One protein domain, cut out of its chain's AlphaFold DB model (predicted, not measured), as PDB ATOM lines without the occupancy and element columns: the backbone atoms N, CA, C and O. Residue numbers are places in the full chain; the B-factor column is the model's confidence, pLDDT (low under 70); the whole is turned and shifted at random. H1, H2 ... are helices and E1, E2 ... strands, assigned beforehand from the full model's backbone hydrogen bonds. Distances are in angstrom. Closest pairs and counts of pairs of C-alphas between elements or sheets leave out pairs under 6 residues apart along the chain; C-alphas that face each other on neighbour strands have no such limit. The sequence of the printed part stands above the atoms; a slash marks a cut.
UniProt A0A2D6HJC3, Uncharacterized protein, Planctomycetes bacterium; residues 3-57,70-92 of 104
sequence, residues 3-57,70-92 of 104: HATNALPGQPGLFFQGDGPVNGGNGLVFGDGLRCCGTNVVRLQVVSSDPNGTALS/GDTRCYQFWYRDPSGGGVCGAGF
ATOM      1  N   HIS A   3     380.376 439.695 296.576       94.50
ATOM      2  CA  HIS A   3     381.468 440.557 297.004       94.50
ATOM      3  C   HIS A   3     382.734 439.712 297.141       94.50
ATOM      4  O   HIS A   3     382.755 438.748 297.906       94.50
ATOM      5  N   ALA A   4     383.771 440.068 296.387       94.50
ATOM      6  CA  ALA A   4     385.109 439.511 296.517       94.50
ATOM      7  C   ALA A   4     386.072 440.605 296.984       94.50
ATOM      8  O   ALA A   4     386.008 441.731 296.499       94.50
ATOM      9  N   THR A   5     386.963 440.268 297.914       94.38
ATOM     10  CA  THR A   5     387.977 441.172 298.471       94.38
ATOM     11  C   THR A   5     389.367 440.560 298.322       94.38
ATOM     12  O   THR A   5     389.495 439.351 298.119       94.38
ATOM     13  N   ASN A   6     390.405 441.391 298.454       90.94
ATOM     14  CA  ASN A   6     391.815 440.998 298.324       90.94
ATOM     15  C   ASN A   6     392.196 440.442 296.940       90.94
ATOM     16  O   ASN A   6     393.159 439.687 296.819       90.94
ATOM     17  N   ALA A   7     391.454 440.809 295.894       89.94
ATOM     18  CA  ALA A   7     391.915 440.620 294.525       89.94
ATOM     19  C   ALA A   7     392.957 441.695 294.168       89.94
ATOM     20  O   ALA A   7     393.106 442.696 294.873       89.94
ATOM     21  N   LEU A   8     393.676 441.517 293.059       90.19
ATOM     22  CA  LEU A   8     394.638 442.524 292.615       90.19
ATOM     23  C   LEU A   8     393.899 443.810 292.171       90.19
ATOM     24  O   LEU A   8     392.987 443.724 291.342       90.19
ATOM     25  N   PRO A   9     394.270 445.002 292.680       92.75
ATOM     26  CA  PRO A   9     393.598 446.249 292.324       92.75
ATOM     27  C   PRO A   9     393.579 446.536 290.819       92.75
ATOM     28  O   PRO A   9     394.574 446.333 290.116       92.75
ATOM     29  N   GLY A  10     392.445 447.033 290.319       91.69
ATOM     30  CA  GLY A  10     392.271 447.426 288.916       91.69
ATOM     31  C   GLY A  10     392.253 446.271 287.911       91.69
ATOM     32  O   GLY A  10     392.190 446.518 286.706       91.69
ATOM     33  N   GLN A  11     392.317 445.018 288.367       92.75
ATOM     34  CA  GLN A  11     392.300 443.861 287.481       92.75
ATOM     35  C   GLN A  11     390.880 443.393 287.167       92.75
ATOM     36  O   GLN A  11     390.018 443.401 288.048       92.75
ATOM     37  N   PRO A  12     390.620 442.933 285.930       95.19
ATOM     38  CA  PRO A  12     389.343 442.334 285.595       95.19
ATOM     39  C   PRO A  12     389.217 440.946 286.226       95.19
ATOM     40  O   PRO A  12     390.164 440.153 286.256       95.19
ATOM     41  N   GLY A  13     388.008 440.626 286.660       96.19
ATOM     42  CA  GLY A  13     387.623 439.306 287.124       96.19
ATOM     43  C   GLY A  13     386.209 438.941 286.698       96.19
ATOM     44  O   GLY A  13     385.496 439.720 286.073       96.19
ATOM     45  N   LEU A  14     385.823 437.710 286.989       96.56
ATOM     46  CA  LEU A  14     384.581 437.082 286.589       96.56
ATOM     47  C   LEU A  14     383.961 436.400 287.801       96.56
ATOM     48  O   LEU A  14     384.514 435.435 288.334       96.56
ATOM     49  N   PHE A  15     382.769 436.849 288.174       96.94
ATOM     50  CA  PHE A  15     381.884 436.063 289.016       96.94
ATOM     51  C   PHE A  15     381.264 434.953 288.181       96.94
ATOM     52  O   PHE A  15     380.737 435.182 287.089       96.94
ATOM     53  N   PHE A  16     381.316 433.738 288.704       96.62
ATOM     54  CA  PHE A  16     380.661 432.595 288.099       96.62
ATOM     55  C   PHE A  16     380.013 431.734 289.172       96.62
ATOM     56  O   PHE A  16     380.380 431.784 290.350       96.62
ATOM     57  N   GLN A  17     379.059 430.924 288.735       95.88
ATOM     58  CA  GLN A  17     378.450 429.891 289.554       95.88
ATOM     59  C   GLN A  17     378.659 428.507 288.954       95.88
ATOM     60  O   GLN A  17     378.930 428.365 287.764       95.88
ATOM     61  N   GLY A  18     378.483 427.489 289.780       95.12
ATOM     62  CA  GLY A  18     378.294 426.105 289.375       95.12
ATOM     63  C   GLY A  18     377.283 425.415 290.282       95.12
ATOM     64  O   GLY A  18     376.862 425.961 291.307       95.12
ATOM     65  N   ASP A  19     376.916 424.197 289.914       93.06
ATOM     66  CA  ASP A  19     375.922 423.403 290.639       93.06
ATOM     67  C   ASP A  19     376.435 422.896 291.986       93.06
ATOM     68  O   ASP A  19     375.657 422.614 292.893       93.06
ATOM     69  N   GLY A  20     377.753 422.784 292.153       89.88
ATOM     70  CA  GLY A  20     378.304 422.262 293.390       89.88
ATOM     71  C   GLY A  20     379.815 422.381 293.517       89.88
ATOM     72  O   GLY A  20     380.497 422.907 292.628       89.88
ATOM     73  N   PRO A  21     380.347 421.910 294.655       90.69
ATOM     74  CA  PRO A  21     381.776 421.869 294.877       90.69
ATOM     75  C   PRO A  21     382.439 420.786 294.017       90.69
ATOM     76  O   PRO A  21     381.927 419.675 293.877       90.69
ATOM     77  N   VAL A  22     383.619 421.084 293.485       91.62
ATOM     78  CA  VAL A  22     384.454 420.119 292.764       91.62
ATOM     79  C   VAL A  22     385.285 419.310 293.758       91.62
ATOM     80  O   VAL A  22     385.752 419.847 294.765       91.62
ATOM     81  N   ASN A  23     385.482 418.020 293.471       90.31
ATOM     82  CA  ASN A  23     386.331 417.122 294.262       90.31
ATOM     83  C   ASN A  23     385.958 417.099 295.761       90.31
ATOM     84  O   ASN A  23     386.816 417.177 296.638       90.31
ATOM     85  N   GLY A  24     384.655 417.103 296.063       83.88
ATOM     86  CA  GLY A  24     384.150 417.123 297.441       83.88
ATOM     87  C   GLY A  24     384.436 418.416 298.217       83.88
ATOM     88  O   GLY A  24     384.305 418.423 299.434       83.88
ATOM     89  N   GLY A  25     384.824 419.501 297.538       84.12
ATOM     90  CA  GLY A  25     385.203 420.777 298.159       84.12
ATOM     91  C   GLY A  25     386.709 421.004 298.245       84.12
ATOM     92  O   GLY A  25     387.124 422.119 298.541       84.12
ATOM     93  N   ASN A  26     387.524 420.000 297.906       87.25
ATOM     94  CA  ASN A  26     388.980 420.152 297.833       87.25
ATOM     95  C   ASN A  26     389.433 420.980 296.619       87.25
ATOM     96  O   ASN A  26     390.588 421.391 296.549       87.25
ATOM     97  N   GLY A  27     388.533 421.214 295.658       91.06
ATOM     98  CA  GLY A  27     388.830 421.936 294.429       91.06
ATOM     99  C   GLY A  27     389.783 421.186 293.496       91.06
ATOM    100  O   GLY A  27     390.217 420.062 293.762       91.06
ATOM    101  N   LEU A  28     390.069 421.815 292.359       93.62
ATOM    102  CA  LEU A  28     391.081 421.384 291.395       93.62
ATOM    103  C   LEU A  28     392.008 422.550 291.079       93.62
ATOM    104  O   LEU A  28     391.544 423.683 290.960       93.62
ATOM    105  N   VAL A  29     393.298 422.263 290.902       93.06
ATOM    106  CA  VAL A  29     394.286 423.271 290.500       93.06
ATOM    107  C   VAL A  29     393.865 423.898 289.177       93.06
ATOM    108  O   VAL A  29     393.626 423.203 288.188       93.06
ATOM    109  N   PHE A  30     393.744 425.221 289.178       92.19
ATOM    110  CA  PHE A  30     393.368 426.001 288.015       92.19
ATOM    111  C   PHE A  30     394.029 427.377 288.091       92.19
ATOM    112  O   PHE A  30     393.613 428.240 288.860       92.19
ATOM    113  N   GLY A  31     395.069 427.566 287.279       90.81
ATOM    114  CA  GLY A  31     395.953 428.722 287.397       90.81
ATOM    115  C   GLY A  31     396.767 428.668 288.685       90.81
ATOM    116  O   GLY A  31     397.224 427.594 289.075       90.81
ATOM    117  N   ASP A  32     396.895 429.812 289.354       90.50
ATOM    118  CA  ASP A  32     397.665 429.946 290.597       90.50
ATOM    119  C   ASP A  32     396.857 429.569 291.857       90.50
ATOM    120  O   ASP A  32     397.331 429.721 292.982       90.50
ATOM    121  N   GLY A  33     395.631 429.062 291.681       91.19
ATOM    122  CA  GLY A  33     394.737 428.691 292.774       91.19
ATOM    123  C   GLY A  33     393.887 427.462 292.493       91.19
ATOM    124  O   GLY A  33     394.213 426.606 291.667       91.19
ATOM    125  N   LEU A  34     392.772 427.368 293.218       94.06
ATOM    126  CA  LEU A  34     391.862 426.230 293.168       94.06
ATOM    127  C   LEU A  34     390.496 426.650 292.638       94.06
ATOM    128  O   LEU A  34     389.829 427.540 293.170       94.06
ATOM    129  N   ARG A  35     390.021 425.938 291.622       94.50
ATOM    130  CA  ARG A  35     388.621 425.984 291.224       94.50
ATOM    131  C   ARG A  35     387.816 425.051 292.112       94.50
ATOM    132  O   ARG A  35     387.895 423.830 291.980       94.50
ATOM    133  N   CYS A  36     387.021 425.648 292.988       93.75
ATOM    134  CA  CYS A  36     386.211 424.931 293.963       93.75
ATOM    135  C   CYS A  36     384.754 424.816 293.512       93.75
ATOM    136  O   CYS A  36     384.120 423.824 293.849       93.75
ATOM    137  N   CYS A  37     384.238 425.753 292.710       94.38
ATOM    138  CA  CYS A  37     382.901 425.646 292.115       94.38
ATOM    139  C   CYS A  37     382.957 425.085 290.687       94.38
ATOM    140  O   CYS A  37     383.743 425.533 289.841       94.38
ATOM    141  N   GLY A  38     382.095 424.116 290.388       89.94
ATOM    142  CA  GLY A  38     382.058 423.468 289.081       89.94
ATOM    143  C   GLY A  38     380.726 422.797 288.776       89.94
ATOM    144  O   GLY A  38     379.777 422.927 289.547       89.94
ATOM    145  N   THR A  39     380.701 422.095 287.636       86.88
ATOM    146  CA  THR A  39     379.505 421.495 287.012       86.88
ATOM    147  C   THR A  39     378.488 422.553 286.555       86.88
ATOM    148  O   THR A  39     378.164 423.460 287.313       86.88
ATOM    149  N   ASN A  40     378.048 422.476 285.288       91.12
ATOM    150  CA  ASN A  40     377.150 423.448 284.630       91.12
ATOM    151  C   ASN A  40     377.480 424.910 284.960       91.12
ATOM    152  O   ASN A  40     376.680 425.657 285.517       91.12
ATOM    153  N   VAL A  41     378.717 425.305 284.660       94.12
ATOM    154  CA  VAL A  41     379.211 426.613 285.085       94.12
ATOM    155  C   VAL A  41     378.613 427.733 284.254       94.12
ATOM    156  O   VAL A  41     378.754 427.752 283.032       94.12
ATOM    157  N   VAL A  42     378.011 428.695 284.949       95.31
ATOM    158  CA  VAL A  42     377.410 429.895 284.364       95.31
ATOM    159  C   VAL A  42     378.260 431.104 284.731       95.31
ATOM    160  O   VAL A  42     378.641 431.302 285.887       95.31
ATOM    161  N   ARG A  43     378.587 431.910 283.721       95.44
ATOM    162  CA  ARG A  43     379.314 433.174 283.871       95.44
ATOM    163  C   ARG A  43     378.290 434.251 284.210       95.44
ATOM    164  O   ARG A  43     377.403 434.480 283.402       95.44
ATOM    165  N   LEU A  44     378.417 434.876 285.377       95.31
ATOM    166  CA  LEU A  44     377.447 435.861 285.856       95.31
ATOM    167  C   LEU A  44     377.819 437.253 285.368       95.31
ATOM    168  O   LEU A  44     377.115 437.839 284.561       95.31
ATOM    169  N   GLN A  45     378.967 437.757 285.815       96.06
ATOM    170  CA  GLN A  45     379.355 439.131 285.531       96.06
ATOM    171  C   GLN A  45     380.870 439.287 285.535       96.06
ATOM    172  O   GLN A  45     381.560 438.758 286.411       96.06
ATOM    173  N   VAL A  46     381.382 440.042 284.563       96.06
ATOM    174  CA  VAL A  46     382.770 440.512 284.557       96.06
ATOM    175  C   VAL A  46     382.833 441.847 285.288       96.06
ATOM    176  O   VAL A  46     382.118 442.779 284.930       96.06
ATOM    177  N   VAL A  47     383.684 441.937 286.305       95.62
ATOM    178  CA  VAL A  47     383.855 443.128 287.143       95.62
ATOM    179  C   VAL A  47     385.343 443.372 287.342       95.62
ATOM    180  O   VAL A  47     386.089 442.430 287.607       95.62
ATOM    181  N   SER A  48     385.775 444.625 287.233       95.12
ATOM    182  CA  SER A  48     387.131 445.014 287.622       95.12
ATOM    183  C   SER A  48     387.185 445.357 289.102       95.12
ATOM    184  O   SER A  48     386.317 446.069 289.605       95.12
ATOM    185  N   SER A  49     388.213 444.869 289.788       94.19
ATOM    186  CA  SER A  49     388.469 445.209 291.182       94.19
ATOM    187  C   SER A  49     388.787 446.697 291.333       94.19
ATOM    188  O   SER A  49     389.488 447.284 290.507       94.19
ATOM    189  N   ASP A  50     388.293 447.304 292.404       94.25
ATOM    190  CA  ASP A  50     388.579 448.685 292.772       94.25
ATOM    191  C   ASP A  50     390.044 448.854 293.255       94.25
ATOM    192  O   ASP A  50     390.799 447.875 293.334       94.25
ATOM    193  N   PRO A  51     390.487 450.081 293.590       94.00
ATOM    194  CA  PRO A  51     391.836 450.320 294.110       94.00
ATOM    195  C   PRO A  51     392.178 449.581 295.415       94.00
ATOM    196  O   PRO A  51     393.356 449.435 295.729       94.00
ATOM    197  N   ASN A  52     391.180 449.104 296.164       93.56
ATOM    198  CA  ASN A  52     391.357 448.318 297.385       93.56
ATOM    199  C   ASN A  52     391.344 446.801 297.117       93.56
ATOM    200  O   ASN A  52     391.442 446.015 298.060       93.56
ATOM    201  N   GLY A  53     391.210 446.371 295.857       91.88
ATOM    202  CA  GLY A  53     391.119 444.956 295.503       91.88
ATOM    203  C   GLY A  53     389.727 444.356 295.714       91.88
ATOM    204  O   GLY A  53     389.587 443.135 295.818       91.88
ATOM    205  N   THR A  54     388.694 445.194 295.786       95.75
ATOM    206  CA  THR A  54     387.303 444.783 295.978       95.75
ATOM    207  C   THR A  54     386.559 444.728 294.648       95.75
ATOM    208  O   THR A  54     386.565 445.685 293.882       95.75
ATOM    209  N   ALA A  55     385.869 443.620 294.379       95.75
ATOM    210  CA  ALA A  55     384.948 443.477 293.255       95.75
ATOM    211  C   ALA A  55     383.527 443.213 293.766       95.75
ATOM    212  O   ALA A  55     383.312 442.376 294.648       95.75
ATOM    213  N   LEU A  56     382.551 443.916 293.191       95.31
ATOM    214  CA  LEU A  56     381.141 443.839 293.567       95.31
ATOM    215  C   LEU A  56     380.295 443.521 292.339       95.31
ATOM    216  O   LEU A  56     380.397 444.209 291.326       95.31
ATOM    217  N   SER A  57     379.443 442.500 292.435       94.31
ATOM    218  CA  SER A  57     378.448 442.254 291.395       94.31
ATOM    219  C   SER A  57     377.316 443.276 291.507       94.31
ATOM    220  O   SER A  57     376.774 443.500 292.594       94.31
ATOM    221  N   GLY A  70     364.885 426.161 296.007       92.88
ATOM    222  CA  GLY A  70     365.345 424.790 296.237       92.88
ATOM    223  C   GLY A  70     366.736 424.503 295.666       92.88
ATOM    224  O   GLY A  70     367.380 423.548 296.105       92.88
ATOM    225  N   ASP A  71     367.243 425.341 294.757       93.62
ATOM    226  CA  ASP A  71     368.591 425.177 294.225       93.62
ATOM    227  C   ASP A  71     369.657 425.438 295.285       93.62
ATOM    228  O   ASP A  71     369.569 426.353 296.103       93.62
ATOM    229  N   THR A  72     370.746 424.683 295.205       93.75
ATOM    230  CA  THR A  72     371.996 425.034 295.875       93.75
ATOM    231  C   THR A  72     373.029 425.348 294.809       93.75
ATOM    232  O   THR A  72     373.331 424.491 293.986       93.75
ATOM    233  N   ARG A  73     373.582 426.565 294.820       94.88
ATOM    234  CA  ARG A  73     374.637 426.974 293.882       94.88
ATOM    235  C   ARG A  73     375.924 427.317 294.611       94.88
ATOM    236  O   ARG A  73     375.913 427.801 295.743       94.88
ATOM    237  N   CYS A  74     377.035 427.063 293.939       95.62
ATOM    238  CA  CYS A  74     378.378 427.408 294.372       95.62
ATOM    239  C   CYS A  74     378.861 428.608 293.559       95.62
ATOM    240  O   CYS A  74     378.883 428.530 292.336       95.62
ATOM    241  N   TYR A  75     379.274 429.683 294.219       95.75
ATOM    242  CA  TYR A  75     379.782 430.908 293.610       95.75
ATOM    243  C   TYR A  75     381.273 431.067 293.881       95.75
ATOM    244  O   TYR A  75     381.747 430.782 294.982       95.75
ATOM    245  N   GLN A  76     382.015 431.545 292.890       96.00
ATOM    246  CA  GLN A  76     383.441 431.826 293.025       96.00
ATOM    247  C   GLN A  76     383.822 432.989 292.104       96.00
ATOM    248  O   GLN A  76     383.172 433.236 291.084       96.00
ATOM    249  N   PHE A  77     384.862 433.725 292.483       96.81
ATOM    250  CA  PHE A  77     385.400 434.824 291.696       96.81
ATOM    251  C   PHE A  77     386.744 434.413 291.108       96.81
ATOM    252  O   PHE A  77     387.660 434.037 291.835       96.81
ATOM    253  N   TRP A  78     386.852 434.466 289.789       95.94
ATOM    254  CA  TRP A  78     388.114 434.327 289.070       95.94
ATOM    255  C   TRP A  78     388.652 435.720 288.774       95.94
ATOM    256  O   TRP A  78     387.886 436.562 288.321       95.94
ATOM    257  N   TYR A  79     389.935 435.987 288.981       94.50
ATOM    258  CA  TYR A  79     390.501 437.310 288.715       94.50
ATOM    259  C   TYR A  79     391.875 437.224 288.074       94.50
ATOM    260  O   TYR A  79     392.624 436.264 288.275       94.50
ATOM    261  N   ARG A  80     392.207 438.242 287.276       93.75
ATOM    262  CA  ARG A  80     393.554 438.387 286.729       93.75
ATOM    263  C   ARG A  80     394.524 438.721 287.847       93.75
ATOM    264  O   ARG A  80     394.275 439.606 288.657       93.75
ATOM    265  N   ASP A  81     395.646 438.025 287.829       89.56
ATOM    266  CA  ASP A  81     396.730 438.225 288.773       89.56
ATOM    267  C   ASP A  81     398.076 438.048 288.058       89.56
ATOM    268  O   ASP A  81     398.791 437.075 288.285       89.56
ATOM    269  N   PRO A  82     398.419 438.955 287.121       85.44
ATOM    270  CA  PRO A  82     399.662 438.858 286.353       85.44
ATOM    271  C   PRO A  82     400.925 438.907 287.230       85.44
ATOM    272  O   PRO A  82     401.996 438.535 286.765       85.44
ATOM    273  N   SER A  83     400.811 439.366 288.479       78.12
ATOM    274  CA  SER A  83     401.895 439.423 289.464       78.12
ATOM    275  C   SER A  83     401.895 438.265 290.473       78.12
ATOM    276  O   SER A  83     402.907 438.059 291.141       78.12
ATOM    277  N   GLY A  84     400.796 437.516 290.591       65.38
ATOM    278  CA  GLY A  84     400.481 436.625 291.719       65.38
ATOM    279  C   GLY A  84     401.355 435.398 291.919       65.38
ATOM    280  O   GLY A  84     401.348 434.812 292.998       65.38
ATOM    281  N   GLY A  85     402.140 435.023 290.913       61.22
ATOM    282  CA  GLY A  85     403.083 433.900 290.981       61.22
ATOM    283  C   GLY A  85     404.496 434.261 290.521       61.22
ATOM    284  O   GLY A  85     405.311 433.374 290.257       61.22
ATOM    285  N   GLY A  86     404.796 435.557 290.373       65.56
ATOM    286  CA  GLY A  86     406.034 436.018 289.745       65.56
ATOM    287  C   GLY A  86     406.170 435.525 288.297       65.56
ATOM    288  O   GLY A  86     405.180 435.324 287.600       65.56
ATOM    289  N   VAL A  87     407.406 435.302 287.839       68.75
ATOM    290  CA  VAL A  87     407.720 434.915 286.444       68.75
ATOM    291  C   VAL A  87     407.119 433.555 286.042       68.75
ATOM    292  O   VAL A  87     406.987 433.269 284.856       68.75
ATOM    293  N   CYS A  88     406.751 432.721 287.019       76.06
ATOM    294  CA  CYS A  88     406.250 431.362 286.805       76.06
ATOM    295  C   CYS A  88     404.742 431.209 287.067       76.06
ATOM    296  O   CYS A  88     404.231 430.097 286.945       76.06
ATOM    297  N   GLY A  89     404.045 432.284 287.449       81.50
ATOM    298  CA  GLY A  89     402.604 432.247 287.697       81.50
ATOM    299  C   GLY A  89     401.793 432.070 286.413       81.50
ATOM    300  O   GLY A  89     402.192 432.509 285.334       81.50
ATOM    301  N   ALA A  90     400.618 431.462 286.531       86.81
ATOM    302  CA  ALA A  90     399.638 431.345 285.456       86.81
ATOM    303  C   ALA A  90     398.973 432.692 285.105       86.81
ATOM    304  O   ALA A  90     398.341 432.815 284.052       86.81
ATOM    305  N   GLY A  91     399.108 433.708 285.965       90.12
ATOM    306  CA  GLY A  91     398.648 435.075 285.707       90.12
ATOM    307  C   GLY A  91     397.179 435.315 286.067       90.12
ATOM    308  O   GLY A  91     396.589 436.330 285.662       90.12
ATOM    309  N   PHE A  92     396.569 434.373 286.785       92.88
ATOM    310  CA  PHE A  92     395.216 434.463 287.321       92.88
ATOM    311  C   PHE A  92     395.047 433.539 288.525       92.88
ATOM    312  O   PHE A  92     395.668 432.478 288.616       92.88
TER     313      PHE A  92
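What this domain is: This is residues 3 to 57 and 70 to 92 of the 104 residues of an uncharacterized protein of Planctomycetes bacterium (UniProt A0A2D6HJC3). A twisted sheet of three long antiparallel strands, in the order E4, E1, E5, makes the main part, with helix H1 and short strands E2 and E3 as a small group to one side. The printed part has 78 residues, under half in named elements, mostly strand, along the chain E1, H1, E2, E3, E4, E5. It is compact, radius of gyration of the C-alphas 12.9 A, spanning 38 by 27 by 16 A.

How they stand to each other: E1, residues 12 to 18, is the inner strand, antiparallel to E4, residues 42 to 48, at 158 degrees, with N 13 and O 47 2.8 A apart, and to E5, residues 72 to 80, at 159 degrees, with N 14 and O 78 2.7 A apart. H1, residues 22 to 25, is not on this sheet; it is too short for an O i to N i+4 pair, and its one O i to N i+3 pair is within range. E2, residues 28 to 30, and E3, residues 33 to 35, meet only at a point.

Where its parts are: E1 begins at C-alpha 12 (389.343, 442.334, 285.595) and measures 20.0 A, E4 18.3 A; E5, 27.0 A, ends at C-alpha 80 (393.554, 438.387, 286.729).

The domain as a whole: Residues 58 to 69 are not printed, a gap of 22.4 A between C-alphas 57 and 70. Residues 84 to 87 have pLDDT under 70.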